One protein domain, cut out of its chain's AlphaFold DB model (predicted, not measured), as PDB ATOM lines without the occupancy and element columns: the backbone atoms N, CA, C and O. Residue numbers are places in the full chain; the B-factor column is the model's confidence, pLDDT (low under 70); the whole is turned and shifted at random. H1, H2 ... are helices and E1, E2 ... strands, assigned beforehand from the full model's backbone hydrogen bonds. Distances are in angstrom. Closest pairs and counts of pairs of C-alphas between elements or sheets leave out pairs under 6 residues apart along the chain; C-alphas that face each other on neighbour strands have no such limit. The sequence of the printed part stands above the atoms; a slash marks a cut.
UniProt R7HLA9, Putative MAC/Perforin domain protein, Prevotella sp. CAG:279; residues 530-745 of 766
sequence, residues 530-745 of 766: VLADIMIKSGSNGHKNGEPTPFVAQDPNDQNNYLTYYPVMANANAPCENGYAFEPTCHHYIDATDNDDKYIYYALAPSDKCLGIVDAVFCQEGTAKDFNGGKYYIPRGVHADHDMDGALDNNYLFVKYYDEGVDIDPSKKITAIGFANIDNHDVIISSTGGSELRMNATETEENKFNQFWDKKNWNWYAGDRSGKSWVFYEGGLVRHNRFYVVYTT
ATOM      1  N   VAL A 530     216.623 210.972 205.545       93.50
ATOM      2  CA  VAL A 530     216.379 211.643 206.823       93.50
ATOM      3  C   VAL A 530     217.624 212.402 207.260       93.50
ATOM      4  O   VAL A 530     218.736 212.117 206.806       93.50
ATOM      5  N   LEU A 531     217.433 213.350 208.173       94.19
ATOM      6  CA  LEU A 531     218.515 214.036 208.855       94.19
ATOM      7  C   LEU A 531     219.228 213.038 209.773       94.19
ATOM      8  O   LEU A 531     218.707 212.643 210.820       94.19
ATOM      9  N   ALA A 532     220.405 212.599 209.335       95.06
ATOM     10  CA  ALA A 532     221.242 211.657 210.062       95.06
ATOM     11  C   ALA A 532     221.929 212.346 211.240       95.06
ATOM     12  O   ALA A 532     222.000 211.771 212.323       95.06
ATOM     13  N   ASP A 533     222.397 213.580 211.033       95.56
ATOM     14  CA  ASP A 533     223.016 214.399 212.068       95.56
ATOM     15  C   ASP A 533     222.974 215.899 211.721       95.56
ATOM     16  O   ASP A 533     222.819 216.275 210.556       95.56
ATOM     17  N   ILE A 534     223.139 216.756 212.730       93.50
ATOM     18  CA  ILE A 534     223.301 218.210 212.586       93.50
ATOM     19  C   ILE A 534     224.206 218.740 213.704       93.50
ATOM     20  O   ILE A 534     224.100 218.288 214.841       93.50
ATOM     21  N   MET A 535     225.111 219.672 213.400       93.31
ATOM     22  CA  MET A 535     226.071 220.213 214.370       93.31
ATOM     23  C   MET A 535     226.484 221.658 214.074       93.31
ATOM     24  O   MET A 535     226.348 222.123 212.945       93.31
ATOM     25  N   ILE A 536     227.053 222.336 215.077       89.56
ATOM     26  CA  ILE A 536     227.677 223.661 214.928       89.56
ATOM     27  C   ILE A 536     229.200 223.521 214.870       89.56
ATOM     28  O   ILE A 536     229.794 222.799 215.674       89.56
ATOM     29  N   LYS A 537     229.859 224.251 213.971       91.00
ATOM     30  CA  LYS A 537     231.323 224.380 213.960       91.00
ATOM     31  C   LYS A 537     231.728 225.849 213.908       91.00
ATOM     32  O   LYS A 537     231.060 226.637 213.246       91.00
ATOM     33  N   SER A 538     232.829 226.177 214.581       87.19
ATOM     34  CA  SER A 538     233.503 227.466 214.411       87.19
ATOM     35  C   SER A 538     234.140 227.558 213.026       87.19
ATOM     36  O   SER A 538     234.714 226.577 212.537       87.19
ATOM     37  N   GLY A 539     234.007 228.726 212.415       85.25
ATOM     38  CA  GLY A 539     234.749 229.181 211.248       85.25
ATOM     39  C   GLY A 539     235.889 230.114 211.643       85.25
ATOM     40  O   GLY A 539     236.222 230.253 212.813       85.25
ATOM     41  N   SER A 540     236.518 230.744 210.660       85.06
ATOM     42  CA  SER A 540     237.396 231.882 210.899       85.06
ATOM     43  C   SER A 540     236.589 233.169 210.851       85.06
ATOM     44  O   SER A 540     236.044 233.461 209.796       85.06
ATOM     45  N   ASN A 541     236.667 233.998 211.896       83.00
ATOM     46  CA  ASN A 541     236.042 235.323 211.886       83.00
ATOM     47  C   ASN A 541     236.323 236.120 210.594       83.00
ATOM     48  O   ASN A 541     237.488 236.256 210.175       83.00
ATOM     49  N   GLY A 542     235.258 236.664 210.003       80.69
ATOM     50  CA  GLY A 542     235.299 237.569 208.861       80.69
ATOM     51  C   GLY A 542     235.204 236.883 207.499       80.69
ATOM     52  O   GLY A 542     235.733 237.432 206.530       80.69
ATOM     53  N   HIS A 543     234.565 235.707 207.420       83.88
ATOM     54  CA  HIS A 543     234.178 235.049 206.161       83.88
ATOM     55  C   HIS A 543     235.348 234.873 205.170       83.88
ATOM     56  O   HIS A 543     235.409 235.489 204.099       83.88
ATOM     57  N   LYS A 544     236.334 234.039 205.517       82.38
ATOM     58  CA  LYS A 544     237.526 233.841 204.670       82.38
ATOM     59  C   LYS A 544     237.237 233.018 203.414       82.38
ATOM     60  O   LYS A 544     236.455 232.073 203.429       82.38
ATOM     61  N   ASN A 545     237.985 233.310 202.347       82.62
ATOM     62  CA  ASN A 545     237.929 232.529 201.111       82.62
ATOM     63  C   ASN A 545     238.240 231.045 201.365       82.62
ATOM     64  O   ASN A 545     239.287 230.713 201.924       82.62
ATOM     65  N   GLY A 546     237.328 230.173 200.929       73.38
ATOM     66  CA  GLY A 546     237.401 228.725 201.119       73.38
ATOM     67  C   GLY A 546     236.643 228.200 202.341       73.38
ATOM     68  O   GLY A 546     236.541 226.983 202.496       73.38
ATOM     69  N   GLU A 547     236.076 229.071 203.174       80.50
ATOM     70  CA  GLU A 547     235.096 228.693 204.191       80.50
ATOM     71  C   GLU A 547     233.668 229.036 203.719       80.50
ATOM     72  O   GLU A 547     233.495 229.914 202.869       80.50
ATOM     73  N   PRO A 548     232.641 228.352 204.253       87.38
ATOM     74  CA  PRO A 548     232.683 226.992 204.794       87.38
ATOM     75  C   PRO A 548     232.653 225.933 203.677       87.38
ATOM     76  O   PRO A 548     232.049 226.124 202.623       87.38
ATOM     77  N   THR A 549     233.270 224.775 203.924       87.12
ATOM     78  CA  THR A 549     233.315 223.642 202.977       87.12
ATOM     79  C   THR A 549     232.702 222.368 203.561       87.12
ATOM     80  O   THR A 549     232.736 222.181 204.785       87.12
ATOM     81  N   PRO A 550     232.129 221.483 202.720       90.88
ATOM     82  CA  PRO A 550     231.701 220.155 203.142       90.88
ATOM     83  C   PRO A 550     232.848 219.342 203.759       90.88
ATOM     84  O   PRO A 550     234.009 219.478 203.381       90.88
ATOM     85  N   PHE A 551     232.533 218.426 204.674       92.44
ATOM     86  CA  PHE A 551     233.533 217.527 205.264       92.44
ATOM     87  C   PHE A 551     232.953 216.151 205.592       92.44
ATOM     88  O   PHE A 551     231.743 215.957 205.603       92.44
ATOM     89  N   VAL A 552     233.825 215.193 205.904       94.50
ATOM     90  CA  VAL A 552     233.434 213.848 206.340       94.50
ATOM     91  C   VAL A 552     233.831 213.640 207.795       94.50
ATOM     92  O   VAL A 552     234.953 213.968 208.189       94.50
ATOM     93  N   ALA A 553     232.928 213.079 208.594       93.81
ATOM     94  CA  ALA A 553     233.212 212.695 209.974       93.81
ATOM     95  C   ALA A 553     232.493 211.398 210.355       93.81
ATOM     96  O   ALA A 553     231.575 210.951 209.673       93.81
ATOM     97  N   GLN A 554     232.956 210.774 211.434       93.56
ATOM     98  CA  GLN A 554     232.378 209.544 211.970       93.56
ATOM     99  C   GLN A 554     230.945 209.791 212.462       93.56
ATOM    100  O   GLN A 554     230.671 210.830 213.069       93.56
ATOM    101  N   ASP A 555     230.049 208.833 212.218       91.31
ATOM    102  CA  ASP A 555     228.687 208.872 212.746       91.31
ATOM    103  C   ASP A 555     228.748 208.857 214.285       91.31
ATOM    104  O   ASP A 555     229.398 207.986 214.875       91.31
ATOM    105  N   PRO A 556     228.093 209.808 214.971       88.94
ATOM    106  CA  PRO A 556     228.107 209.862 216.430       88.94
ATOM    107  C   PRO A 556     227.500 208.636 217.116       88.94
ATOM    108  O   PRO A 556     227.791 208.405 218.290       88.94
ATOM    109  N   ASN A 557     226.671 207.863 216.413       88.44
ATOM    110  CA  ASN A 557     225.989 206.693 216.957       88.44
ATOM    111  C   ASN A 557     226.549 205.361 216.441       88.44
ATOM    112  O   ASN A 557     226.220 204.315 217.000       88.44
ATOM    113  N   ASP A 558     227.393 205.381 215.408       88.94
ATOM    114  CA  ASP A 558     228.029 204.185 214.861       88.94
ATOM    115  C   ASP A 558     229.486 204.464 214.494       88.94
ATOM    116  O   ASP A 558     229.809 205.070 213.476       88.94
ATOM    117  N   GLN A 559     230.397 203.937 215.309       86.81
ATOM    118  CA  GLN A 559     231.830 204.121 215.105       86.81
ATOM    119  C   GLN A 559     232.358 203.494 213.803       86.81
ATOM    120  O   GLN A 559     233.468 203.818 213.381       86.81
ATOM    121  N   ASN A 560     231.608 202.606 213.152       87.69
ATOM    122  CA  ASN A 560     232.013 202.018 211.875       87.69
ATOM    123  C   ASN A 560     231.428 202.757 210.667       87.69
ATOM    124  O   ASN A 560     231.774 202.424 209.532       87.69
ATOM    125  N   ASN A 561     230.562 203.743 210.896       89.81
ATOM    126  CA  ASN A 561     229.907 204.514 209.853       89.81
ATOM    127  C   ASN A 561     230.494 205.929 209.778       89.81
ATOM    128  O   ASN A 561     230.919 206.509 210.778       89.81
ATOM    129  N   TYR A 562     230.513 206.491 208.574       94.00
ATOM    130  CA  TYR A 562     230.925 207.869 208.328       94.00
ATOM    131  C   TYR A 562     229.811 208.598 207.591       94.00
ATOM    132  O   TYR A 562     229.090 208.013 206.784       94.00
ATOM    133  N   LEU A 563     229.681 209.888 207.875       94.31
ATOM    134  CA  LEU A 563     228.685 210.768 207.294       94.31
ATOM    135  C   LEU A 563     229.376 211.921 206.574       94.31
ATOM    136  O   LEU A 563     230.390 212.454 207.037       94.31
ATOM    137  N   THR A 564     228.784 212.323 205.456       94.31
ATOM    138  CA  THR A 564     229.152 213.555 204.768       94.31
ATOM    139  C   THR A 564     228.309 214.701 205.308       94.31
ATOM    140  O   THR A 564     227.079 214.629 205.309       94.31
ATOM    141  N   TYR A 565     228.986 215.753 205.750       94.25
ATOM    142  CA  TYR A 565     228.400 216.960 206.305       94.25
ATOM    143  C   TYR A 565     228.480 218.106 205.307       94.25
ATOM    144  O   TYR A 565     229.545 218.401 204.761       94.25
ATOM    145  N   TYR A 566     227.355 218.784 205.133       93.75
ATOM    146  CA  TYR A 566     227.183 219.920 204.241       93.75
ATOM    147  C   TYR A 566     226.839 221.169 205.052       93.75
ATOM    148  O   TYR A 566     226.089 221.061 206.028       93.75
ATOM    149  N   PRO A 567     227.375 222.344 204.691       93.38
ATOM    150  CA  PRO A 567     226.969 223.596 205.313       93.38
ATOM    151  C   PRO A 567     225.505 223.903 204.980       93.38
ATOM    152  O   PRO A 567     225.051 223.723 203.849       93.38
ATOM    153  N   VAL A 568     224.757 224.365 205.977       92.50
ATOM    154  CA  VAL A 568     223.401 224.887 205.801       92.50
ATOM    155  C   VAL A 568     223.473 226.196 205.021       92.50
ATOM    156  O   VAL A 568     224.374 227.007 205.225       92.50
ATOM    157  N   MET A 569     222.507 226.414 204.137       90.06
ATOM    158  CA  MET A 569     222.535 227.516 203.192       90.06
ATOM    159  C   MET A 569     221.557 228.644 203.542       90.06
ATOM    160  O   MET A 569     220.388 228.374 203.823       90.06
ATOM    161  N   ALA A 570     222.000 229.902 203.451       90.44
ATOM    162  CA  ALA A 570     221.132 231.080 203.474       90.44
ATOM    163  C   ALA A 570     220.520 231.327 202.083       90.44
ATOM    164  O   ALA A 570     221.225 231.428 201.072       90.44
ATOM    165  N   ASN A 571     219.191 231.405 202.012       91.12
ATOM    166  CA  ASN A 571     218.462 231.521 200.750       91.12
ATOM    167  C   ASN A 571     218.151 232.979 200.369       91.12
ATOM    168  O   ASN A 571     218.568 233.920 201.037       91.12
ATOM    169  N   ALA A 572     217.414 233.184 199.273       88.19
ATOM    170  CA  ALA A 572     217.057 234.521 198.788       88.19
ATOM    171  C   ALA A 572     216.238 235.366 199.787       88.19
ATOM    172  O   ALA A 572     216.241 236.590 199.687       88.19
ATOM    173  N   ASN A 573     215.553 234.725 200.737       88.94
ATOM    174  CA  ASN A 573     214.749 235.395 201.755       88.94
ATOM    175  C   ASN A 573     215.560 235.830 202.977       88.94
ATOM    176  O   ASN A 573     215.021 236.514 203.853       88.94
ATOM    177  N   ALA A 574     216.819 235.404 203.079       88.12
ATOM    178  CA  ALA A 574     217.683 235.841 204.154       88.12
ATOM    179  C   ALA A 574     217.851 237.380 204.136       88.12
ATOM    180  O   ALA A 574     217.831 238.014 203.077       88.12
ATOM    181  N   PRO A 575     217.943 238.017 205.318       81.88
ATOM    182  CA  PRO A 575     218.140 239.460 205.429       81.88
ATOM    183  C   PRO A 575     219.554 239.906 205.020       81.88
ATOM    184  O   PRO A 575     219.754 241.081 204.713       81.88
ATOM    185  N   CYS A 576     220.522 238.989 205.021       83.38
ATOM    186  CA  CYS A 576     221.920 239.194 204.660       83.38
ATOM    187  C   CYS A 576     222.525 237.876 204.152       83.38
ATOM    188  O   CYS A 576     221.950 236.810 204.359       83.38
ATOM    189  N   GLU A 577     223.698 237.958 203.513       82.56
ATOM    190  CA  GLU A 577     224.508 236.778 203.143       82.56
ATOM    191  C   GLU A 577     223.786 235.764 202.239       82.56
ATOM    192  O   GLU A 577     224.116 234.579 202.176       82.56
ATOM    193  N   ASN A 578     222.813 236.250 201.472       86.81
ATOM    194  CA  ASN A 578     222.005 235.445 200.568       86.81
ATOM    195  C   ASN A 578     222.907 234.730 199.555       86.81
ATOM    196  O   ASN A 578     223.693 235.368 198.850       86.81
ATOM    197  N   GLY A 579     222.764 233.410 199.442       86.56
ATOM    198  CA  GLY A 579     223.601 232.608 198.551       86.56
ATOM    199  C   GLY A 579     224.872 232.049 199.192       86.56
ATOM    200  O   GLY A 579     225.521 231.216 198.560       86.56
ATOM    201  N   TYR A 580     225.201 232.444 200.421       89.81
ATOM    202  CA  TYR A 580     226.310 231.891 201.196       89.81
ATOM    203  C   TYR A 580     225.800 230.950 202.290       89.81
ATOM    204  O   TYR A 580     224.605 230.647 202.391       89.81
ATOM    205  N   ALA A 581     226.722 230.400 203.072       91.25
ATOM    206  CA  ALA A 581     226.362 229.534 204.175       91.25
ATOM    207  C   ALA A 581     225.706 230.330 205.299       91.25
ATOM    208  O   ALA A 581     226.080 231.463 205.576       91.25
ATOM    209  N   PHE A 582     224.729 229.710 205.949       89.38
ATOM    210  CA  PHE A 582     224.015 230.330 207.046       89.38
ATOM    211  C   PHE A 582     224.915 230.417 208.277       89.38
ATOM    212  O   PHE A 582     225.287 229.395 208.868       89.38
ATOM    213  N   GLU A 583     225.244 231.651 208.635       86.50
ATOM    214  CA  GLU A 583     226.090 232.017 209.760       86.50
ATOM    215  C   GLU A 583     225.193 232.589 210.868       86.50
ATOM    216  O   GLU A 583     224.952 233.793 210.916       86.50
ATOM    217  N   PRO A 584     224.586 231.747 211.732       80.81
ATOM    218  CA  PRO A 584     223.614 232.183 212.734       80.81
ATOM    219  C   PRO A 584     224.121 233.227 213.726       80.81
ATOM    220  O   PRO A 584     223.303 233.682 214.523       80.81
ATOM    221  N   THR A 585     225.415 233.549 213.730       77.44
ATOM    222  CA  THR A 585     226.063 234.466 214.671       77.44
ATOM    223  C   THR A 585     226.449 235.816 214.077       77.44
ATOM    224  O   THR A 585     226.913 236.684 214.812       77.44
ATOM    225  N   CYS A 586     226.137 236.050 212.802       77.25
ATOM    226  CA  CYS A 586     226.318 237.353 212.185       77.25
ATOM    227  C   CYS A 586     225.500 238.400 212.950       77.25
ATOM    228  O   CYS A 586     224.354 238.152 213.336       77.25
ATOM    229  N   HIS A 587     226.023 239.619 213.074       74.50
ATOM    230  CA  HIS A 587     225.333 240.767 213.683       74.50
ATOM    231  C   HIS A 587     223.951 241.094 213.069       74.50
ATOM    232  O   HIS A 587     223.145 241.827 213.644       74.50
ATOM    233  N   HIS A 588     223.663 240.596 211.865       75.44
ATOM    234  CA  HIS A 588     222.344 240.706 211.243       75.44
ATOM    235  C   HIS A 588     221.333 239.710 211.807       75.44
ATOM    236  O   HIS A 588     220.129 239.981 211.787       75.44
ATOM    237  N   TYR A 589     221.817 238.574 212.297       75.81
ATOM    238  CA  TYR A 589     221.019 237.555 212.941       75.81
ATOM    239  C   TYR A 589     221.037 237.674 214.447       75.81
ATOM    240  O   TYR A 589     220.031 237.273 215.008       75.81
ATOM    241  N   ILE A 590     222.077 238.224 215.080       72.38
ATOM    242  CA  ILE A 590     222.187 238.326 216.540       72.38
ATOM    243  C   ILE A 590     222.543 239.734 217.021       72.38
ATOM    244  O   ILE A 590     223.262 240.467 216.352       72.38
ATOM    245  N   ASP A 591     222.088 240.098 218.219       69.69
ATOM    246  CA  ASP A 591     222.495 241.332 218.911       69.69
ATOM    247  C   ASP A 591     223.668 241.064 219.884       69.69
ATOM    248  O   ASP A 591     223.489 241.059 221.105       69.69
ATOM    249  N   ALA A 592     224.855 240.745 219.345       66.56
ATOM    250  CA  ALA A 592     226.084 240.458 220.105       66.56
ATOM    251  C   ALA A 592     227.367 240.810 219.317       66.56
ATOM    252  O   ALA A 592     227.304 241.189 218.148       66.56
ATOM    253  N   THR A 593     228.541 240.707 219.958       70.62
ATOM    254  CA  THR A 593     229.835 240.869 219.269       70.62
ATOM    255  C   THR A 593     230.162 239.649 218.415       70.62
ATOM    256  O   THR A 593     230.109 238.526 218.914       70.62
ATOM    257  N   ASP A 594     230.602 239.887 217.185       73.19
ATOM    258  CA  ASP A 594     230.969 238.845 216.229       73.19
ATOM    259  C   ASP A 594     232.496 238.652 216.184       73.19
ATOM    260  O   ASP A 594     233.230 239.317 215.444       73.19
ATOM    261  N   ASN A 595     232.997 237.819 217.098       77.31
ATOM    262  CA  ASN A 595     234.429 237.535 217.224       77.31
ATOM    263  C   ASN A 595     234.829 236.182 216.614       77.31
ATOM    264  O   ASN A 595     236.028 235.959 216.430       77.31
ATOM    265  N   ASP A 596     233.862 235.305 216.320       80.44
ATOM    266  CA  ASP A 596     234.077 233.959 215.780       80.44
ATOM    267  C   ASP A 596     232.822 233.452 215.047       80.44
ATOM    268  O   ASP A 596     231.826 233.107 215.692       80.44
ATOM    269  N   ASP A 597     232.908 233.339 213.721       83.56
ATOM    270  CA  ASP A 597     231.820 232.873 212.858       83.56
ATOM    271  C   ASP A 597     231.382 231.451 213.245       83.56
ATOM    272  O   ASP A 597     232.208 230.557 213.473       83.56
ATOM    273  N   LYS A 598     230.073 231.187 213.285       86.12
ATOM    274  CA  LYS A 598     229.527 229.841 213.516       86.12
ATOM    275  C   LYS A 598     228.742 229.379 212.313       86.12
ATOM    276  O   LYS A 598     227.855 230.073 211.851       86.12
ATOM    277  N   TYR A 599     228.980 228.146 211.882       89.44
ATOM    278  CA  TYR A 599     228.237 227.530 210.787       89.44
ATOM    279  C   TYR A 599     227.499 226.285 211.252       89.44
ATOM    280  O   TYR A 599     228.007 225.488 212.050       89.44
ATOM    281  N   ILE A 600     226.300 226.096 210.708       90.69
ATOM    282  CA  ILE A 600     225.512 224.886 210.924       90.69
ATOM    283  C   ILE A 600     225.805 223.911 209.792       90.69
ATOM    284  O   ILE A 600     225.728 224.260 208.616       90.69
ATOM    285  N   TYR A 601     226.108 222.672 210.156       94.81
ATOM    286  CA  TYR A 601     226.356 221.581 209.229       94.81
ATOM    287  C   TYR A 601     225.352 220.462 209.439       94.81
ATOM    288  O   TYR A 601     225.027 220.128 210.576       94.81
ATOM    289  N   TYR A 602     224.914 219.837 208.353       95.12
ATOM    290  CA  TYR A 602     223.957 218.736 208.379       95.12
ATOM    291  C   TYR A 602     224.464 217.537 207.579       95.12
ATOM    292  O   TYR A 602     225.201 217.697 206.610       95.12
ATOM    293  N   ALA A 603     224.026 216.341 207.958       94.94
ATOM    294  CA  ALA A 603     224.235 215.117 207.198       94.94
ATOM    295  C   ALA A 603     222.888 214.462 206.886       94.94
ATOM    296  O   ALA A 603     222.036 214.314 207.765       94.94
ATOM    297  N   LEU A 604     222.709 214.036 205.637       93.38
ATOM    298  CA  LEU A 604     221.557 213.251 205.203       93.38
ATOM    299  C   LEU A 604     221.985 211.809 204.958       93.38
ATOM    300  O   LEU A 604     223.038 211.553 204.375       93.38
ATOM    301  N   ALA A 605     221.145 210.865 205.367       91.06
ATOM    302  CA  ALA A 605     221.329 209.462 205.034       91.06
ATOM    303  C   ALA A 605     219.973 208.762 204.865       91.06
ATOM    304  O   ALA A 605     218.956 209.222 205.388       91.06
ATOM    305  N   PRO A 606     219.931 207.627 204.152       89.00
ATOM    306  CA  PRO A 606     218.772 206.762 204.135       89.00
ATOM    307  C   PRO A 606     218.423 206.302 205.547       89.00
ATOM    308  O   PRO A 606     219.294 205.958 206.352       89.00
ATOM    309  N   SER A 607     217.131 206.290 205.841       88.62
ATOM    310  CA  SER A 607     216.577 205.983 207.163       88.62
ATOM    311  C   SER A 607     216.869 204.572 207.672       88.62
ATOM    312  O   SER A 607     216.761 204.350 208.877       88.62
ATOM    313  N   ASP A 608     217.244 203.642 206.790       86.00
ATOM    314  CA  ASP A 608     217.687 202.277 207.103       86.00
ATOM    315  C   ASP A 608     219.216 202.167 207.293       86.00
ATOM    316  O   ASP A 608     219.733 201.087 207.587       86.00
ATOM    317  N   LYS A 609     219.956 203.267 207.094       85.12
ATOM    318  CA  LYS A 609     221.422 203.359 207.222       85.12
ATOM    319  C   LYS A 609     221.885 204.293 208.336       85.12
ATOM    320  O   LYS A 609     223.083 204.522 208.454       85.12
ATOM    321  N   CYS A 610     220.961 204.838 209.118       89.56
ATOM    322  CA  CYS A 610     221.256 205.660 210.284       89.56
ATOM    323  C   CYS A 610     220.110 205.566 211.298       89.56
ATOM    324  O   CYS A 610     218.981 205.196 210.952       89.56
ATOM    325  N   LEU A 611     220.374 205.954 212.550       91.94
ATOM    326  CA  LEU A 611     219.295 206.134 213.523       91.94
ATOM    327  C   LEU A 611     218.351 207.250 213.059       91.94
ATOM    328  O   LEU A 611     217.142 207.043 212.995       91.94
ATOM    329  N   GLY A 612     218.907 208.382 212.625       92.94
ATOM    330  CA  GLY A 612     218.152 209.586 212.285       92.94
ATOM    331  C   GLY A 612     217.726 210.361 213.531       92.94
ATOM    332  O   GLY A 612     217.658 209.815 214.633       92.94
ATOM    333  N   ILE A 613     217.462 211.653 213.368       92.12
ATOM    334  CA  ILE A 613     217.077 212.547 214.465       92.12
ATOM    335  C   ILE A 613     215.552 212.580 214.606       92.12
ATOM    336  O   ILE A 613     214.843 212.655 213.607       92.12
ATOM    337  N   VAL A 614     215.040 212.548 215.838       87.69
ATOM    338  CA  VAL A 614     213.607 212.758 216.146       87.69
ATOM    339  C   VAL A 614     213.337 214.086 216.839       87.69
ATOM    340  O   VAL A 614     212.191 214.523 216.884       87.69
ATOM    341  N   ASP A 615     214.373 214.713 217.403       81.75
ATOM    342  CA  ASP A 615     214.256 216.002 218.076       81.75
ATOM    343  C   ASP A 615     215.597 216.748 218.098       81.75
ATOM    344  O   ASP A 615     216.656 216.124 218.201       81.75
ATOM    345  N   ALA A 616     215.559 218.077 218.037       80.38
ATOM    346  CA  ALA A 616     216.734 218.942 218.110       80.38
ATOM    347  C   ALA A 616     216.392 220.235 218.861       80.38
ATOM    348  O   ALA A 616     215.353 220.841 218.615       80.38
ATOM    349  N   VAL A 617     217.257 220.651 219.792       75.62
ATOM    350  CA  VAL A 617     217.027 221.780 220.705       75.62
ATOM    351  C   VAL A 617     218.302 222.591 220.948       75.62
ATOM    352  O   VAL A 617     219.368 222.026 221.142       75.62
ATOM    353  N   PHE A 618     218.205 223.917 221.003       74.19
ATOM    354  CA  PHE A 618     219.277 224.812 221.426       74.19
ATOM    355  C   PHE A 618     219.032 225.220 222.872       74.19
ATOM    356  O   PHE A 618     217.988 225.801 223.180       74.19
ATOM    357  N   CYS A 619     219.965 224.908 223.765       72.56
ATOM    358  CA  CYS A 619     219.874 225.315 225.165       72.56
ATOM    359  C   CYS A 619     221.217 225.175 225.884       72.56
ATOM    360  O   CYS A 619     222.158 224.571 225.368       72.56
ATOM    361  N   GLN A 620     221.287 225.699 227.104       75.75
ATOM    362  CA  GLN A 620     222.408 225.461 228.008       75.75
ATOM    363  C   GLN A 620     222.498 223.987 228.415       75.75
ATOM    364  O   GLN A 620     221.487 223.295 228.552       75.75
ATOM    365  N   GLU A 621     223.713 223.507 228.683       74.56
ATOM    366  CA  GLU A 621     223.956 222.087 228.965       74.56
ATOM    367  C   GLU A 621     223.167 221.547 230.171       74.56
ATOM    368  O   GLU A 621     222.648 220.428 230.140       74.56
ATOM    369  N   GLY A 622     223.040 222.343 231.239       74.69
ATOM    370  CA  GLY A 622     222.242 221.972 232.412       74.69
ATOM    371  C   GLY A 622     220.754 221.813 232.082       74.69
ATOM    372  O   GLY A 622     220.099 220.905 232.584       74.69
ATOM    373  N   THR A 623     220.251 222.642 231.171       74.12
ATOM    374  CA  THR A 623     218.841 222.700 230.786       74.12
ATOM    375  C   THR A 623     218.408 221.476 229.986       74.12
ATOM    376  O   THR A 623     217.333 220.935 230.241       74.12
ATOM    377  N   ALA A 624     219.252 220.985 229.072       74.75
ATOM    378  CA  ALA A 624     218.956 219.771 228.309       74.75
ATOM    379  C   ALA A 624     218.686 218.566 229.227       74.75
ATOM    380  O   ALA A 624     217.774 217.779 228.978       74.75
ATOM    381  N   LYS A 625     219.436 218.451 230.333       74.88
ATOM    382  CA  LYS A 625     219.332 217.342 231.300       74.88
ATOM    383  C   LYS A 625     218.009 217.346 232.072       74.88
ATOM    384  O   LYS A 625     217.532 216.270 232.434       74.88
ATOM    385  N   ASP A 626     217.406 218.517 232.260       77.00
ATOM    386  CA  ASP A 626     216.139 218.697 232.977       77.00
ATOM    387  C   ASP A 626     214.903 218.385 232.115       77.00
ATOM    388  O   ASP A 626     213.774 218.340 232.616       77.00
ATOM    389  N   PHE A 627     215.078 218.150 230.811       73.62
ATOM    390  CA  PHE A 627     213.980 217.739 229.944       73.62
ATOM    391  C   PHE A 627     213.482 216.335 230.302       73.62
ATOM    392  O   PHE A 627     214.222 215.486 230.804       73.62
ATOM    393  N   ASN A 628     212.213 216.045 230.002       69.12
ATOM    394  CA  ASN A 628     211.732 214.670 230.096       69.12
ATOM    395  C   ASN A 628     212.481 213.809 229.065       69.12
ATOM    396  O   ASN A 628     212.370 214.045 227.864       69.12
ATOM    397  N   GLY A 629     213.276 212.846 229.537       72.56
ATOM    398  CA  GLY A 629     214.231 212.130 228.688       72.56
ATOM    399  C   GLY A 629     215.488 212.940 228.332       72.56
ATOM    400  O   GLY A 629     216.194 212.573 227.402       72.56
ATOM    401  N   GLY A 630     215.799 214.001 229.082       75.19
ATOM    402  CA  GLY A 630     216.918 214.922 228.858       75.19
ATOM    403  C   GLY A 630     218.288 214.257 228.722       75.19
ATOM    404  O   GLY A 630     219.123 214.682 227.934       75.19
ATOM    405  N   LYS A 631     218.490 213.127 229.410       81.81
ATOM    406  CA  LYS A 631     219.709 212.305 229.312       81.81
ATOM    407  C   LYS A 631     219.983 211.718 227.917       81.81
ATOM    408  O   LYS A 631     221.074 211.206 227.700       81.81
ATOM    409  N   TYR A 632     218.989 211.715 227.027       84.94
ATOM    410  CA  TYR A 632     219.103 211.209 225.655       84.94
ATOM    411  C   TYR A 632     219.430 212.309 224.638       84.94
ATOM    412  O   TYR A 632     219.599 212.007 223.460       84.94
ATOM    413  N   TYR A 633     219.511 213.569 225.076       86.56
ATOM    414  CA  TYR A 633     219.984 214.664 224.242       86.56
ATOM    415  C   TYR A 633     221.507 214.721 224.276       86.56
ATOM    416  O   TYR A 633     222.123 214.716 225.343       86.56
ATOM    417  N   ILE A 634     222.106 214.799 223.094       89.38
ATOM    418  CA  ILE A 634     223.554 214.792 222.903       89.38
ATOM    419  C   ILE A 634     223.957 216.129 222.278       89.38
ATOM    420  O   ILE A 634     223.376 216.496 221.253       89.38
ATOM    421  N   PRO A 635     224.921 216.867 222.860       88.81
ATOM    422  CA  PRO A 635     225.404 218.104 222.264       88.81
ATOM    423  C   PRO A 635     226.171 217.790 220.974       88.81
ATOM    424  O   PRO A 635     226.959 216.841 220.920       88.81
ATOM    425  N   ARG A 636     225.944 218.583 219.926       92.06
ATOM    426  CA  ARG A 636     226.541 218.408 218.601       92.06
ATOM    427  C   ARG A 636     227.348 219.637 218.201       92.06
ATOM    428  O   ARG A 636     226.793 220.662 217.804       92.06
ATOM    429  N   GLY A 637     228.671 219.487 218.238       88.88
ATOM    430  CA  GLY A 637     229.612 220.527 217.834       88.88
ATOM    431  C   GLY A 637     230.032 221.457 218.973       88.88
ATOM    432  O   GLY A 637     230.069 221.043 220.132       88.88
ATOM    433  N   VAL A 638     230.393 222.695 218.628       86.88
ATOM    434  CA  VAL A 638     230.749 223.751 219.595       86.88
ATOM    435  C   VAL A 638     229.497 224.433 220.159       86.88
ATOM    436  O   VAL A 638     228.401 224.276 219.618       86.88
ATOM    437  N   HIS A 639     229.641 225.189 221.251       78.31
ATOM    438  CA  HIS A 639     228.565 226.078 221.694       78.31
ATOM    439  C   HIS A 639     228.390 227.233 220.700       78.31
ATOM    440  O   HIS A 639     229.345 227.691 220.071       78.31
ATOM    441  N   ALA A 640     227.143 227.666 220.546       72.12
ATOM    442  CA  ALA A 640     226.696 228.648 219.570       72.12
ATOM    443  C   ALA A 640     227.290 230.045 219.797       72.12
ATOM    444  O   ALA A 640     227.267 230.851 218.884       72.12
ATOM    445  N   ASP A 641     227.825 230.323 220.982       69.25
ATOM    446  CA  ASP A 641     228.317 231.632 221.416       69.25
ATOM    447  C   ASP A 641     229.807 231.620 221.801       69.25
ATOM    448  O   ASP A 641     230.277 232.509 222.506       69.25
ATOM    449  N   HIS A 642     230.565 230.604 221.368       68.75
ATOM    450  CA  HIS A 642     231.993 230.510 221.692       68.75
ATOM    451  C   HIS A 642     232.741 231.780 221.274       68.75
ATOM    452  O   HIS A 642     232.622 232.193 220.119       68.75
ATOM    453  N   ASP A 643     233.492 232.358 222.218       68.00
ATOM    454  CA  ASP A 643     234.259 233.603 222.090       68.00
ATOM    455  C   ASP A 643     233.434 234.875 221.776       68.00
ATOM    456  O   ASP A 643     233.986 235.886 221.340       68.00
ATOM    457  N   MET A 644     232.125 234.880 222.060       67.56
ATOM    458  CA  MET A 644     231.249 236.055 221.907       67.56
ATOM    459  C   MET A 644     230.932 236.711 223.257       67.56
ATOM    460  O   MET A 644     230.517 236.039 224.199       67.56
ATOM    461  N   ASP A 645     231.056 238.038 223.341       60.31
ATOM    462  CA  ASP A 645     230.617 238.815 224.503       60.31
ATOM    463  C   ASP A 645     229.138 239.209 224.325       60.31
ATOM    464  O   ASP A 645     228.782 239.965 223.415       60.31
ATOM    465  N   GLY A 646     228.240 238.716 225.189       58.66
ATOM    466  CA  GLY A 646     226.811 239.036 225.091       58.66
ATOM    467  C   GLY A 646     225.866 238.015 225.728       58.66
ATOM    468  O   GLY A 646     226.260 237.184 226.529       58.66
ATOM    469  N   ALA A 647     224.575 238.104 225.395       52.09
ATOM    470  CA  ALA A 647     223.471 237.442 226.102       52.09
ATOM    471  C   ALA A 647     223.188 235.974 225.696       52.09
ATOM    472  O   ALA A 647     222.069 235.488 225.882       52.09
ATOM    473  N   LEU A 648     224.176 235.267 225.139       56.62
ATOM    474  CA  LEU A 648     224.011 233.920 224.574       56.62
ATOM    475  C   LEU A 648     224.715 232.796 225.361       56.62
ATOM    476  O   LEU A 648     224.721 231.668 224.869       56.62
ATOM    477  N   ASP A 649     225.180 233.075 226.587       59.50
ATOM    478  CA  ASP A 649     226.019 232.208 227.436       59.50
ATOM    479  C   ASP A 649     225.761 230.686 227.315       59.50
ATOM    480  O   ASP A 649     224.771 230.152 227.836       59.50
ATOM    481  N   ASN A 650     226.741 229.972 226.754       67.81
ATOM    482  CA  ASN A 650     226.911 228.516 226.723       67.81
ATOM    483  C   ASN A 650     225.736 227.726 226.116       67.81
ATOM    484  O   ASN A 650     225.372 226.657 226.628       67.81
ATOM    485  N   ASN A 651     225.122 228.216 225.039       74.50
ATOM    486  CA  ASN A 651     224.054 227.482 224.352       74.50
ATOM    487  C   ASN A 651     224.621 226.448 223.370       74.50
ATOM    488  O   ASN A 651     225.413 226.774 222.498       74.50
ATOM    489  N   TYR A 652     224.161 225.202 223.444       78.94
ATOM    490  CA  TYR A 652     224.554 224.124 222.530       78.94
ATOM    491  C   TYR A 652     223.375 223.682 221.676       78.94
ATOM    492  O   TYR A 652     222.235 223.689 222.143       78.94
ATOM    493  N   LEU A 653     223.662 223.207 220.462       84.44
ATOM    494  CA  LEU A 653     222.734 222.375 219.705       84.44
ATOM    495  C   LEU A 653     222.752 220.958 220.277       84.44
ATOM    496  O   LEU A 653     223.759 220.261 220.207       84.44
ATOM    497  N   PHE A 654     221.632 220.529 220.828       85.38
ATOM    498  CA  PHE A 654     221.390 219.178 221.298       85.38
ATOM    499  C   PHE A 654     220.485 218.437 220.326       85.38
ATOM    500  O   PHE A 654     219.489 218.985 219.867       85.38
ATOM    501  N   VAL A 655     220.773 217.164 220.074       88.94
ATOM    502  CA  VAL A 655     219.917 216.295 219.259       88.94
ATOM    503  C   VAL A 655     219.526 215.049 220.036       88.94
ATOM    504  O   VAL A 655     220.283 214.563 220.878       88.94
ATOM    505  N   LYS A 656     218.346 214.520 219.732       88.38
ATOM    506  CA  LYS A 656     217.873 213.219 220.184       88.38
ATOM    507  C   LYS A 656     217.673 212.331 218.963       88.38
ATOM    508  O   LYS A 656     216.877 212.647 218.077       88.38
ATOM    509  N   TYR A 657     218.387 211.215 218.934       91.81
ATOM    510  CA  TYR A 657     218.252 210.224 217.873       91.81
ATOM    511  C   TYR A 657     217.050 209.310 218.111       91.81
ATOM    512  O   TYR A 657     216.596 209.133 219.243       91.81
ATOM    513  N   TYR A 658     216.535 208.755 217.021       91.12
ATOM    514  CA  TYR A 658     215.491 207.741 217.026       91.12
ATOM    515  C   TYR A 658     215.948 206.491 217.786       91.12
ATOM    516  O   TYR A 658     217.052 205.992 217.557       91.12
ATOM    517  N   ASP A 659     215.082 205.962 218.647       87.62
ATOM    518  CA  ASP A 659     215.317 204.719 219.384       87.62
ATOM    519  C   ASP A 659     214.179 203.737 219.095       87.62
ATOM    520  O   ASP A 659     213.069 203.934 219.574       87.62
ATOM    521  N   GLU A 660     214.439 202.659 218.350       82.62
ATOM    522  CA  GLU A 660     213.426 201.641 218.004       82.62
ATOM    523  C   GLU A 660     212.725 201.028 219.229       82.62
ATOM    524  O   GLU A 660     211.580 200.580 219.134       82.62
ATOM    525  N   GLY A 661     213.383 201.005 220.395       80.81
ATOM    526  CA  GLY A 661     212.811 200.490 221.637       80.81
ATOM    527  C   GLY A 661     211.796 201.430 222.297       80.81
ATOM    528  O   GLY A 661     211.062 200.999 223.190       80.81
ATOM    529  N   VAL A 662     211.747 202.700 221.879       79.81
ATOM    530  CA  VAL A 662     210.906 203.760 222.464       79.81
ATOM    531  C   VAL A 662     209.996 204.396 221.409       79.81
ATOM    532  O   VAL A 662     208.801 204.592 221.639       79.81
ATOM    533  N   ASP A 663     210.548 204.697 220.242       75.06
ATOM    534  CA  ASP A 663     209.889 205.295 219.096       75.06
ATOM    535  C   ASP A 663     209.435 204.200 218.122       75.06
ATOM    536  O   ASP A 663     210.204 203.663 217.335       75.06
ATOM    537  N   ILE A 664     208.144 203.875 218.143       71.44
ATOM    538  CA  ILE A 664     207.580 202.778 217.329       71.44
ATOM    539  C   ILE A 664     207.377 203.191 215.856       71.44
ATOM    540  O   ILE A 664     207.212 202.340 214.988       71.44
ATOM    541  N   ASP A 665     207.384 204.494 215.566       81.88
ATOM    542  CA  ASP A 665     207.070 205.041 214.245       81.88
ATOM    543  C   ASP A 665     208.287 205.747 213.609       81.88
ATOM    544  O   ASP A 665     208.588 206.891 213.974       81.88
ATOM    545  N   PRO A 666     208.966 205.110 212.633       82.25
ATOM    546  CA  PRO A 666     210.075 205.703 211.886       82.25
ATOM    547  C   PRO A 666     209.703 206.965 211.097       82.25
ATOM    548  O   PRO A 666     210.598 207.718 210.703       82.25
ATOM    549  N   SER A 667     208.412 207.233 210.856       84.94
ATOM    550  CA  SER A 667     207.972 208.457 210.177       84.94
ATOM    551  C   SER A 667     208.339 209.716 210.968       84.94
ATOM    552  O   SER A 667     208.591 210.760 210.372       84.94
ATOM    553  N   LYS A 668     208.510 209.596 212.293       85.56
ATOM    554  CA  LYS A 668     208.933 210.687 213.184       85.56
ATOM    555  C   LYS A 668     210.361 211.171 212.957       85.56
ATOM    556  O   LYS A 668     210.711 212.235 213.462       85.56
ATOM    557  N   LYS A 669     211.192 210.410 212.234       91.44
ATOM    558  CA  LYS A 669     212.534 210.867 211.862       91.44
ATOM    559  C   LYS A 669     212.410 212.159 211.048       91.44
ATOM    560  O   LYS A 669     211.661 212.204 210.068       91.44
ATOM    561  N   ILE A 670     213.122 213.189 211.481       92.31
ATOM    562  CA  ILE A 670     213.181 214.507 210.855       92.31
ATOM    563  C   ILE A 670     213.886 214.375 209.507       92.31
ATOM    564  O   ILE A 670     214.893 213.681 209.381       92.31
ATOM    565  N   THR A 671     213.352 215.041 208.491       93.19
ATOM    566  CA  THR A 671     213.903 215.054 207.128       93.19
ATOM    567  C   THR A 671     214.637 216.349 206.828       93.19
ATOM    568  O   THR A 671     215.652 216.318 206.139       93.19
ATOM    569  N   ALA A 672     214.158 217.468 207.376       92.06
ATOM    570  CA  ALA A 672     214.784 218.771 207.216       92.06
ATOM    571  C   ALA A 672     214.555 219.687 208.421       92.06
ATOM    572  O   ALA A 672     213.544 219.588 209.125       92.06
ATOM    573  N   ILE A 673     215.488 220.621 208.595       89.56
ATOM    574  CA  ILE A 673     215.388 221.753 209.518       89.56
ATOM    575  C   ILE A 673     215.395 223.045 208.699       89.56
ATOM    576  O   ILE A 673     216.158 223.174 207.739       89.56
ATOM    577  N   GLY A 674     214.531 223.980 209.081       88.38
ATOM    578  CA  GLY A 674     214.411 225.309 208.498       88.38
ATOM    579  C   GLY A 674     214.536 226.393 209.563       88.38
ATOM    580  O   GLY A 674     214.209 226.185 210.731       88.38
ATOM    581  N   PHE A 675     214.991 227.564 209.146       86.50
ATOM    582  CA  PHE A 675     215.109 228.758 209.969       86.50
ATOM    583  C   PHE A 675     214.113 229.787 209.438       86.50
ATOM    584  O   PHE A 675     214.239 230.232 208.299       86.50
ATOM    585  N   ALA A 676     213.090 230.117 210.222       84.38
ATOM    586  CA  ALA A 676     212.033 231.059 209.863       84.38
ATOM    587  C   ALA A 676     212.371 232.467 210.364       84.38
ATOM    588  O   ALA A 676     212.814 232.623 211.497       84.38
ATOM    589  N   ASN A 677     212.138 233.501 209.562       79.94
ATOM    590  CA  ASN A 677     212.414 234.886 209.944       79.94
ATOM    591  C   ASN A 677     211.549 235.328 211.147       79.94
ATOM    592  O   ASN A 677     210.344 235.079 211.165       79.94
ATOM    593  N   ILE A 678     212.131 236.014 212.139       73.25
ATOM    594  CA  ILE A 678     211.373 236.543 213.289       73.25
ATOM    595  C   ILE A 678     210.488 237.742 212.931       73.25
ATOM    596  O   ILE A 678     209.500 238.004 213.596       73.25
ATOM    597  N   ASP A 679     210.822 238.494 211.887       74.75
ATOM    598  CA  ASP A 679     210.019 239.645 211.464       74.75
ATOM    599  C   ASP A 679     208.892 239.216 210.515       74.75
ATOM    600  O   ASP A 679     207.892 239.914 210.348       74.75
ATOM    601  N   ASN A 680     209.049 238.042 209.899       77.75
ATOM    602  CA  ASN A 680     208.064 237.421 209.029       77.75
ATOM    603  C   ASN A 680     208.071 235.902 209.235       77.75
ATOM    604  O   ASN A 680     208.733 235.164 208.503       77.75
ATOM    605  N   HIS A 681     207.305 235.450 210.233       69.50
ATOM    606  CA  HIS A 681     207.266 234.061 210.716       69.50
ATOM    607  C   HIS A 681     206.751 233.050 209.678       69.50
ATOM    608  O   HIS A 681     206.492 231.908 210.032       69.50
ATOM    609  N   ASP A 682     206.520 233.454 208.434       74.25
ATOM    610  CA  ASP A 682     205.994 232.634 207.344       74.25
ATOM    611  C   ASP A 682     207.095 232.302 206.334       74.25
ATOM    612  O   ASP A 682     206.881 231.520 205.413       74.25
ATOM    613  N   VAL A 683     208.279 232.890 206.511       85.31
ATOM    614  CA  VAL A 683     209.348 232.869 205.525       85.31
ATOM    615  C   VAL A 683     210.554 232.130 206.079       85.31
ATOM    616  O   VAL A 683     211.195 232.582 207.027       85.31
ATOM    617  N   ILE A 684     210.883 231.006 205.447       89.94
ATOM    618  CA  ILE A 684     212.127 230.281 205.695       89.94
ATOM    619  C   ILE A 684     213.273 231.014 204.995       89.94
ATOM    620  O   ILE A 684     213.248 231.200 203.775       89.94
ATOM    621  N   ILE A 685     214.274 231.416 205.774       90.50
ATOM    622  CA  ILE A 685     215.476 232.144 205.337       90.50
ATOM    623  C   ILE A 685     216.675 231.224 205.103       90.50
ATOM    624  O   ILE A 685     217.636 231.595 204.436       90.50
ATOM    625  N   SER A 686     216.625 230.016 205.655       91.62
ATOM    626  CA  SER A 686     217.671 229.011 205.521       91.62
ATOM    627  C   SER A 686     217.111 227.625 205.827       91.62
ATOM    628  O   SER A 686     216.191 227.502 206.635       91.62
ATOM    629  N   SER A 687     217.636 226.578 205.193       92.00
ATOM    630  CA  SER A 687     217.233 225.196 205.469       92.00
ATOM    631  C   SER A 687     218.303 224.185 205.056       92.00
ATOM    632  O   SER A 687     219.270 224.522 204.374       92.00
ATOM    633  N   THR A 688     218.140 222.939 205.496       91.69
ATOM    634  CA  THR A 688     219.025 221.811 205.163       91.69
ATOM    635  C   THR A 688     218.789 221.244 203.752       91.69
ATOM    636  O   THR A 688     217.763 221.504 203.122       91.69
ATOM    637  N   GLY A 689     219.697 220.363 203.330       85.81
ATOM    638  CA  GLY A 689     219.768 219.669 202.035       85.81
ATOM    639  C   GLY A 689     218.469 219.183 201.429       85.81
ATOM    640  O   GLY A 689     217.724 218.448 202.070       85.81
ATOM    641  N   GLY A 690     218.239 219.517 200.161       86.50
ATOM    642  CA  GLY A 690     217.086 219.064 199.385       86.50
ATOM    643  C   GLY A 690     215.774 219.758 199.753       86.50
ATOM    644  O   GLY A 690     214.727 219.369 199.240       86.50
ATOM    645  N   SER A 691     215.817 220.759 200.634       90.50
ATOM    646  CA  SER A 691     214.657 221.556 201.046       90.50
ATOM    647  C   SER A 691     214.858 223.058 200.845       90.50
ATOM    648  O   SER A 691     214.010 223.846 201.257       90.50
ATOM    649  N   GLU A 692     215.976 223.468 200.246       88.12
ATOM    650  CA  GLU A 692     216.374 224.866 200.101       88.12
ATOM    651  C   GLU A 692     215.734 225.567 198.901       88.12
ATOM    652  O   GLU A 692     215.371 224.954 197.896       88.12
ATOM    653  N   LEU A 693     215.658 226.896 198.996       89.69
ATOM    654  CA  LEU A 693     215.284 227.775 197.895       89.69
ATOM    655  C   LEU A 693     216.540 228.346 197.244       89.69
ATOM    656  O   LEU A 693     217.329 228.998 197.919       89.69
ATOM    657  N   ARG A 694     216.694 228.159 195.931       86.06
ATOM    658  CA  ARG A 694     217.819 228.712 195.159       86.06
ATOM    659  C   ARG A 694     217.734 230.226 194.996       86.06
ATOM    660  O   ARG A 694     216.647 230.758 194.813       86.06
ATOM    661  N   MET A 695     218.883 230.911 194.957       84.56
ATOM    662  CA  MET A 695     218.946 232.371 194.750       84.56
ATOM    663  C   MET A 695     218.247 232.807 193.457       84.56
ATOM    664  O   MET A 695     217.579 233.832 193.431       84.56
ATOM    665  N   ASN A 696     218.389 232.003 192.401       85.12
ATOM    666  CA  ASN A 696     217.778 232.228 191.091       85.12
ATOM    667  C   ASN A 696     216.718 231.157 190.795       85.12
ATOM    668  O   ASN A 696     216.680 230.615 189.690       85.12
ATOM    669  N   ALA A 697     215.927 230.781 191.803       87.25
ATOM    670  CA  ALA A 697     214.864 229.802 191.635       87.25
ATOM    671  C   ALA A 697     213.854 230.261 190.573       87.25
ATOM    672  O   ALA A 697     213.487 231.433 190.478       87.25
ATOM    673  N   THR A 698     213.384 229.312 189.775       89.94
ATOM    674  CA  THR A 698     212.203 229.509 188.936       89.94
ATOM    675  C   THR A 698     210.950 229.632 189.806       89.94
ATOM    676  O   THR A 698     210.894 229.086 190.907       89.94
ATOM    677  N   GLU A 699     209.886 230.240 189.276       91.62
ATOM    678  CA  GLU A 699     208.579 230.311 189.955       91.62
ATOM    679  C   GLU A 699     208.072 228.915 190.383       91.62
ATOM    680  O   GLU A 699     207.443 228.747 191.425       91.62
ATOM    681  N   THR A 700     208.383 227.873 189.605       90.06
ATOM    682  CA  THR A 700     208.021 226.488 189.949       90.06
ATOM    683  C   THR A 700     208.810 225.956 191.147       90.06
ATOM    684  O   THR A 700     208.236 225.271 191.992       90.06
ATOM    685  N   GLU A 701     210.111 226.235 191.229       88.31
ATOM    686  CA  GLU A 701     210.944 225.842 192.374       88.31
ATOM    687  C   GLU A 701     210.525 226.594 193.640       88.31
ATOM    688  O   GLU A 701     210.382 225.972 194.692       88.31
ATOM    689  N   GLU A 702     210.236 227.890 193.529       90.81
ATOM    690  CA  GLU A 702     209.741 228.704 194.640       90.81
ATOM    691  C   GLU A 702     208.387 228.200 195.159       90.81
ATOM    692  O   GLU A 702     208.211 228.004 196.362       90.81
ATOM    693  N   ASN A 703     207.449 227.878 194.264       91.00
ATOM    694  CA  ASN A 703     206.164 227.294 194.648       91.00
ATOM    695  C   ASN A 703     206.320 225.941 195.361       91.00
ATOM    696  O   ASN A 703     205.635 225.687 196.352       91.00
ATOM    697  N   LYS A 704     207.231 225.075 194.894       90.00
ATOM    698  CA  LYS A 704     207.525 223.789 195.552       90.00
ATOM    699  C   LYS A 704     208.147 223.985 196.931       90.00
ATOM    700  O   LYS A 704     207.747 223.301 197.871       90.00
ATOM    701  N   PHE A 705     209.085 224.920 197.055       91.44
ATOM    702  CA  PHE A 705     209.696 225.291 198.329       91.44
ATOM    703  C   PHE A 705     208.645 225.796 199.324       91.44
ATOM    704  O   PHE A 705     208.537 225.260 200.424       91.44
ATOM    705  N   ASN A 706     207.805 226.748 198.907       90.25
ATOM    706  CA  ASN A 706     206.731 227.305 199.731       90.25
ATOM    707  C   ASN A 706     205.686 226.248 200.115       90.25
ATOM    708  O   ASN A 706     205.144 226.285 201.215       90.25
ATOM    709  N   GLN A 707     205.407 225.279 199.236       90.44
ATOM    710  CA  GLN A 707     204.512 224.163 199.542       90.44
ATOM    711  C   GLN A 707     205.126 223.184 200.551       90.44
ATOM    712  O   GLN A 707     204.413 222.684 201.422       90.44
ATOM    713  N   PHE A 708     206.420 222.875 200.421       90.75
ATOM    714  CA  PHE A 708     207.135 221.994 201.346       90.75
ATOM    715  C   PHE A 708     207.210 222.627 202.739       90.75
ATOM    716  O   PHE A 708     206.788 222.017 203.721       90.75
ATOM    717  N   TRP A 709     207.624 223.893 202.801       89.56
ATOM    718  CA  TRP A 709     207.671 224.705 204.013       89.56
ATOM    719  C   TRP A 709     206.365 225.455 204.298       89.56
ATOM    720  O   TRP A 709     206.383 226.501 204.941       89.56
ATOM    721  N   ASP A 710     205.215 224.925 203.892       86.50
ATOM    722  CA  ASP A 710     203.933 225.458 204.349       86.50
ATOM    723  C   ASP A 710     203.830 225.275 205.872       86.50
ATOM    724  O   ASP A 710     204.158 224.210 206.399       86.50
ATOM    725  N   LYS A 711     203.344 226.293 206.589       77.94
ATOM    726  CA  LYS A 711     203.186 226.266 208.053       77.94
ATOM    727  C   LYS A 711     202.451 225.042 208.585       77.94
ATOM    728  O   LYS A 711     202.719 224.621 209.705       77.94
ATOM    729  N   LYS A 712     201.527 224.460 207.817       80.56
ATOM    730  CA  LYS A 712     200.811 223.235 208.213       80.56
ATOM    731  C   LYS A 712     201.727 222.009 208.325       80.56
ATOM    732  O   LYS A 712     201.368 221.049 208.998       80.56
ATOM    733  N   ASN A 713     202.880 222.045 207.660       77.31
ATOM    734  CA  ASN A 713     203.900 221.002 207.687       77.31
ATOM    735  C   ASN A 713     204.968 221.285 208.754       77.31
ATOM    736  O   ASN A 713     205.851 220.454 208.971       77.31
ATOM    737  N   TRP A 714     204.917 222.453 209.402       79.81
ATOM    738  CA  TRP A 714     205.849 222.800 210.463       79.81
ATOM    739  C   TRP A 714     205.410 222.117 211.737       79.81
ATOM    740  O   TRP A 714     204.294 222.313 212.222       79.81
ATOM    741  N   ASN A 715     206.332 221.379 212.331       69.50
ATOM    742  CA  ASN A 715     206.190 221.017 213.720       69.50
ATOM    743  C   ASN A 715     206.958 222.042 214.539       69.50
ATOM    744  O   ASN A 715     208.188 222.066 214.568       69.50
ATOM    745  N   TRP A 716     206.198 222.914 215.194       62.00
ATOM    746  CA  TRP A 716     206.715 223.662 216.325       62.00
ATOM    747  C   TRP A 716     206.919 222.682 217.468       62.00
ATOM    748  O   TRP A 716     206.042 221.863 217.758       62.00
ATOM    749  N   TYR A 717     208.040 222.786 218.168       50.44
ATOM    750  CA  TYR A 717     208.184 222.040 219.402       50.44
ATOM    751  C   TYR A 717     207.283 222.655 220.487       50.44
ATOM    752  O   TYR A 717     207.660 223.608 221.163       50.44
ATOM    753  N   ALA A 718     206.069 222.121 220.639       40.59
ATOM    754  CA  ALA A 718     205.087 222.527 221.644       40.59
ATOM    755  C   ALA A 718     204.918 221.426 222.705       40.59
ATOM    756  O   ALA A 718     203.910 220.725 222.758       40.59
ATOM    757  N   GLY A 719     205.928 221.242 223.554       38.84
ATOM    758  CA  GLY A 719     205.763 220.488 224.795       38.84
ATOM    759  C   GLY A 719     205.220 221.406 225.889       38.84
ATOM    760  O   GLY A 719     205.930 222.312 226.311       38.84
ATOM    761  N   ASP A 720     203.992 221.177 226.356       38.66
ATOM    762  CA  ASP A 720     203.406 221.856 227.523       38.66
ATOM    763  C   ASP A 720     204.362 221.800 228.732       38.66
ATOM    764  O   ASP A 720     204.690 220.714 229.221       38.66
ATOM    765  N   ARG A 721     204.865 222.960 229.181       42.69
ATOM    766  CA  ARG A 721     205.772 223.093 230.337       42.69
ATOM    767  C   ARG A 721     205.543 224.413 231.061       42.69
ATOM    768  O   ARG A 721     206.274 225.389 230.904       42.69
ATOM    769  N   SER A 722     204.522 224.422 231.906       34.69
ATOM    770  CA  SER A 722     204.238 225.482 232.869       34.69
ATOM    771  C   SER A 722     205.478 225.886 233.696       34.69
ATOM    772  O   SER A 722     205.858 225.195 234.644       34.69
ATOM    773  N   GLY A 723     206.060 227.050 233.391       37.75
ATOM    774  CA  GLY A 723     206.626 227.936 234.415       37.75
ATOM    775  C   GLY A 723     208.143 228.130 234.516       37.75
ATOM    776  O   GLY A 723     208.560 228.703 235.522       37.75
ATOM    777  N   LYS A 724     208.985 227.725 233.550       32.75
ATOM    778  CA  LYS A 724     210.422 228.097 233.542       32.75
ATOM    779  C   LYS A 724     210.960 228.359 232.129       32.75
ATOM    780  O   LYS A 724     210.593 227.673 231.184       32.75
ATOM    781  N   SER A 725     211.825 229.364 232.034       34.94
ATOM    782  CA  SER A 725     212.346 230.034 230.838       34.94
ATOM    783  C   SER A 725     213.241 229.177 229.930       34.94
ATOM    784  O   SER A 725     214.414 229.489 229.828       34.94
ATOM    785  N   TRP A 726     212.764 228.121 229.261       40.31
ATOM    786  CA  TRP A 726     213.628 227.365 228.331       40.31
ATOM    787  C   TRP A 726     212.855 226.634 227.234       40.31
ATOM    788  O   TRP A 726     212.092 225.724 227.554       40.31
ATOM    789  N   VAL A 727     213.098 226.945 225.955       39.41
ATOM    790  CA  VAL A 727     212.636 226.127 224.814       39.41
ATOM    791  C   VAL A 727     213.447 226.470 223.548       39.41
ATOM    792  O   VAL A 727     214.007 227.563 223.449       39.41
ATOM    793  N   PHE A 728     213.373 225.614 222.520       41.12
ATOM    794  CA  PHE A 728     213.559 225.930 221.081       41.12
ATOM    795  C   PHE A 728     212.557 226.995 220.556       41.12
ATOM    796  O   PHE A 728     212.249 227.078 219.372       41.12
ATOM    797  N   TYR A 729     212.017 227.789 221.480       38.69
ATOM    798  CA  TYR A 729     211.052 228.860 221.365       38.69
ATOM    799  C   TYR A 729     211.284 229.807 222.569       38.69
ATOM    800  O   TYR A 729     211.331 229.381 223.723       38.69
ATOM    801  N   GLU A 730     211.513 231.088 222.281       35.06
ATOM    802  CA  GLU A 730     211.643 232.241 223.203       35.06
ATOM    803  C   GLU A 730     212.724 232.264 224.315       35.06
ATOM    804  O   GLU A 730     212.830 233.278 225.010       35.06
ATOM    805  N   GLY A 731     213.555 231.231 224.507       34.50
ATOM    806  CA  GLY A 731     214.326 231.107 225.761       34.50
ATOM    807  C   GLY A 731     215.832 231.401 225.771       34.50
ATOM    808  O   GLY A 731     216.312 231.931 226.766       34.50
ATOM    809  N   GLY A 732     216.591 231.024 224.736       39.50
ATOM    810  CA  GLY A 732     218.069 231.039 224.806       39.50
ATOM    811  C   GLY A 732     218.729 231.833 223.686       39.50
ATOM    812  O   GLY A 732     219.333 232.865 223.940       39.50
ATOM    813  N   LEU A 733     218.542 231.383 222.441       46.03
ATOM    814  CA  LEU A 733     218.985 232.100 221.236       46.03
ATOM    815  C   LEU A 733     217.934 233.102 220.734       46.03
ATOM    816  O   LEU A 733     218.267 234.157 220.227       46.03
ATOM    817  N   VAL A 734     216.642 232.823 220.916       45.84
ATOM    818  CA  VAL A 734     215.534 233.499 220.203       45.84
ATOM    819  C   VAL A 734     215.296 234.964 220.611       45.84
ATOM    820  O   VAL A 734     214.757 235.728 219.824       45.84
ATOM    821  N   ARG A 735     215.681 235.398 221.822       47.56
ATOM    822  CA  ARG A 735     215.543 236.825 222.199       47.56
ATOM    823  C   ARG A 735     216.589 237.720 221.550       47.56
ATOM    824  O   ARG A 735     216.351 238.917 221.427       47.56
ATOM    825  N   HIS A 736     217.722 237.136 221.184       54.66
ATOM    826  CA  HIS A 736     218.840 237.843 220.578       54.66
ATOM    827  C   HIS A 736     218.953 237.529 219.090       54.66
ATOM    828  O   HIS A 736     219.493 238.357 218.370       54.66
ATOM    829  N   ASN A 737     218.377 236.409 218.632       62.84
ATOM    830  CA  ASN A 737     218.401 235.976 217.247       62.84
ATOM    831  C   ASN A 737     217.164 236.430 216.463       62.84
ATOM    832  O   ASN A 737     216.038 236.354 216.951       62.84
ATOM    833  N   ARG A 738     217.340 236.793 215.192       70.38
ATOM    834  CA  ARG A 738     216.258 237.218 214.292       70.38
ATOM    835  C   ARG A 738     215.596 236.071 213.523       70.38
ATOM    836  O   ARG A 738     215.104 236.263 212.410       70.38
ATOM    837  N   PHE A 739     215.558 234.872 214.107       76.25
ATOM    838  CA  PHE A 739     214.933 233.700 213.493       76.25
ATOM    839  C   PHE A 739     214.398 232.677 214.513       76.25
ATOM    840  O   PHE A 739     214.904 232.556 215.629       76.25
ATOM    841  N   TYR A 740     213.404 231.892 214.092       75.31
ATOM    842  CA  TYR A 740     212.957 230.657 214.740       75.31
ATOM    843  C   TYR A 740     213.505 229.439 214.016       75.31
ATOM    844  O   TYR A 740     213.793 229.497 212.825       75.31
ATOM    845  N   VAL A 741     213.571 228.309 214.709       77.44
ATOM    846  CA  VAL A 741     213.929 227.029 214.101       77.44
ATOM    847  C   VAL A 741     212.689 226.149 214.034       77.44
ATOM    848  O   VAL A 741     211.959 226.005 215.015       77.44
ATOM    849  N   VAL A 742     212.450 225.564 212.868       80.94
ATOM    850  CA  VAL A 742     211.338 224.654 212.594       80.94
ATOM    851  C   VAL A 742     211.872 223.377 211.965       80.94
ATOM    852  O   VAL A 742     212.952 223.358 211.376       80.94
ATOM    853  N   TYR A 743     211.114 222.293 212.073       86.75
ATOM    854  CA  TYR A 743     211.469 221.035 211.430       86.75
ATOM    855  C   TYR A 743     210.256 220.391 210.776       86.75
ATOM    856  O   TYR A 743     209.099 220.708 211.076       86.75
ATOM    857  N   THR A 744     210.545 219.451 209.885       88.00
ATOM    858  CA  THR A 744     209.537 218.655 209.199       88.00
ATOM    859  C   THR A 744     209.936 217.187 209.165       88.00
ATOM    860  O   THR A 744     211.113 216.822 209.209       88.00
ATOM    861  N   THR A 745     208.920 216.338 209.113       89.94
ATOM    862  CA  THR A 745     209.034 214.906 208.831       89.94
ATOM    863  C   THR A 745     208.492 214.586 207.437       89.94
ATOM    864  O   THR A 745     208.337 213.425 207.077       89.94
TER     865      THR A 745
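Overview. This is residues 530 to 745 of the 766 residues of the protein "Putative MAC/Perforin domain protein" of Prevotella sp. CAG:279 (UniProt R7HLA9). With little regular structure, a curled sheet E1-E4-E3-E2 faces the two-stranded sheet E5-E6 as a sandwich, two sheets face to face; the small sheet E8-E7-E9 lies beside E1, and H2 lies farthest out. The 216 printed residues, mostly strand with 79 in named elements, run E1 E2 E3 E4 E5 H1 E6 E7 E8 H2 E9; each sheet is antiparallel. The whole is compact, radius of gyration of the C-alphas 16.6 A, spans 43 by 42 by 37 A.

Arrangement. Look at E1, residues 530 to 538, and E4, 598 to 606: N 535 and O 601 are 2.9 A apart. E3, 558 to 567, bends by 85 degrees at residue 561; within hydrogen-bond range are N 566 and O 602 of E4, 2.8 A apart, and N 563 and O 553 of E2, 551 to 555, also 2.8 A apart. E2 E3 E4 form a meander, antiparallel neighbours in turn; E1, neighbour of E4, completes a Greek key. E5, 613 to 620, pairs with E6, 651 to 657, at N 617 and O 654, 2.8 A; E6 touches E1, closest C-alphas Met 535 and Leu 653, 6.7 A. E7, 672 to 677, has E8, 684 to 687, on one side, N 675 to O 686 2.8 A, and E9, 739 to 744, on the other, N 674 to O 742 2.9 A. H2, 699 to 708, has every O i to N i+4 pair within hydrogen-bond range; H1, 621 to 625, touches E6 and has 0 of 1, but 1 of 2 O i to N i+3 pairs. E8, H2, E9 form a split strand-helix-strand unit, E7 between its strands, with a left-handed crossover.

Along the chain. Find C-alpha 530 at (216.379, 211.643, 206.823); E1 runs 24.5 A from there, and E4 27.1 A. E9 ends at C-alpha 744, (209.537, 218.655, 209.199).

Size, cuts and confidence. The printed part has no cut. Look for the long links E3 to E4 and H2 to E9, 30 residues each; pLDDT is under 70 in 37 residues, among them 641 to 650 and 715 to 737.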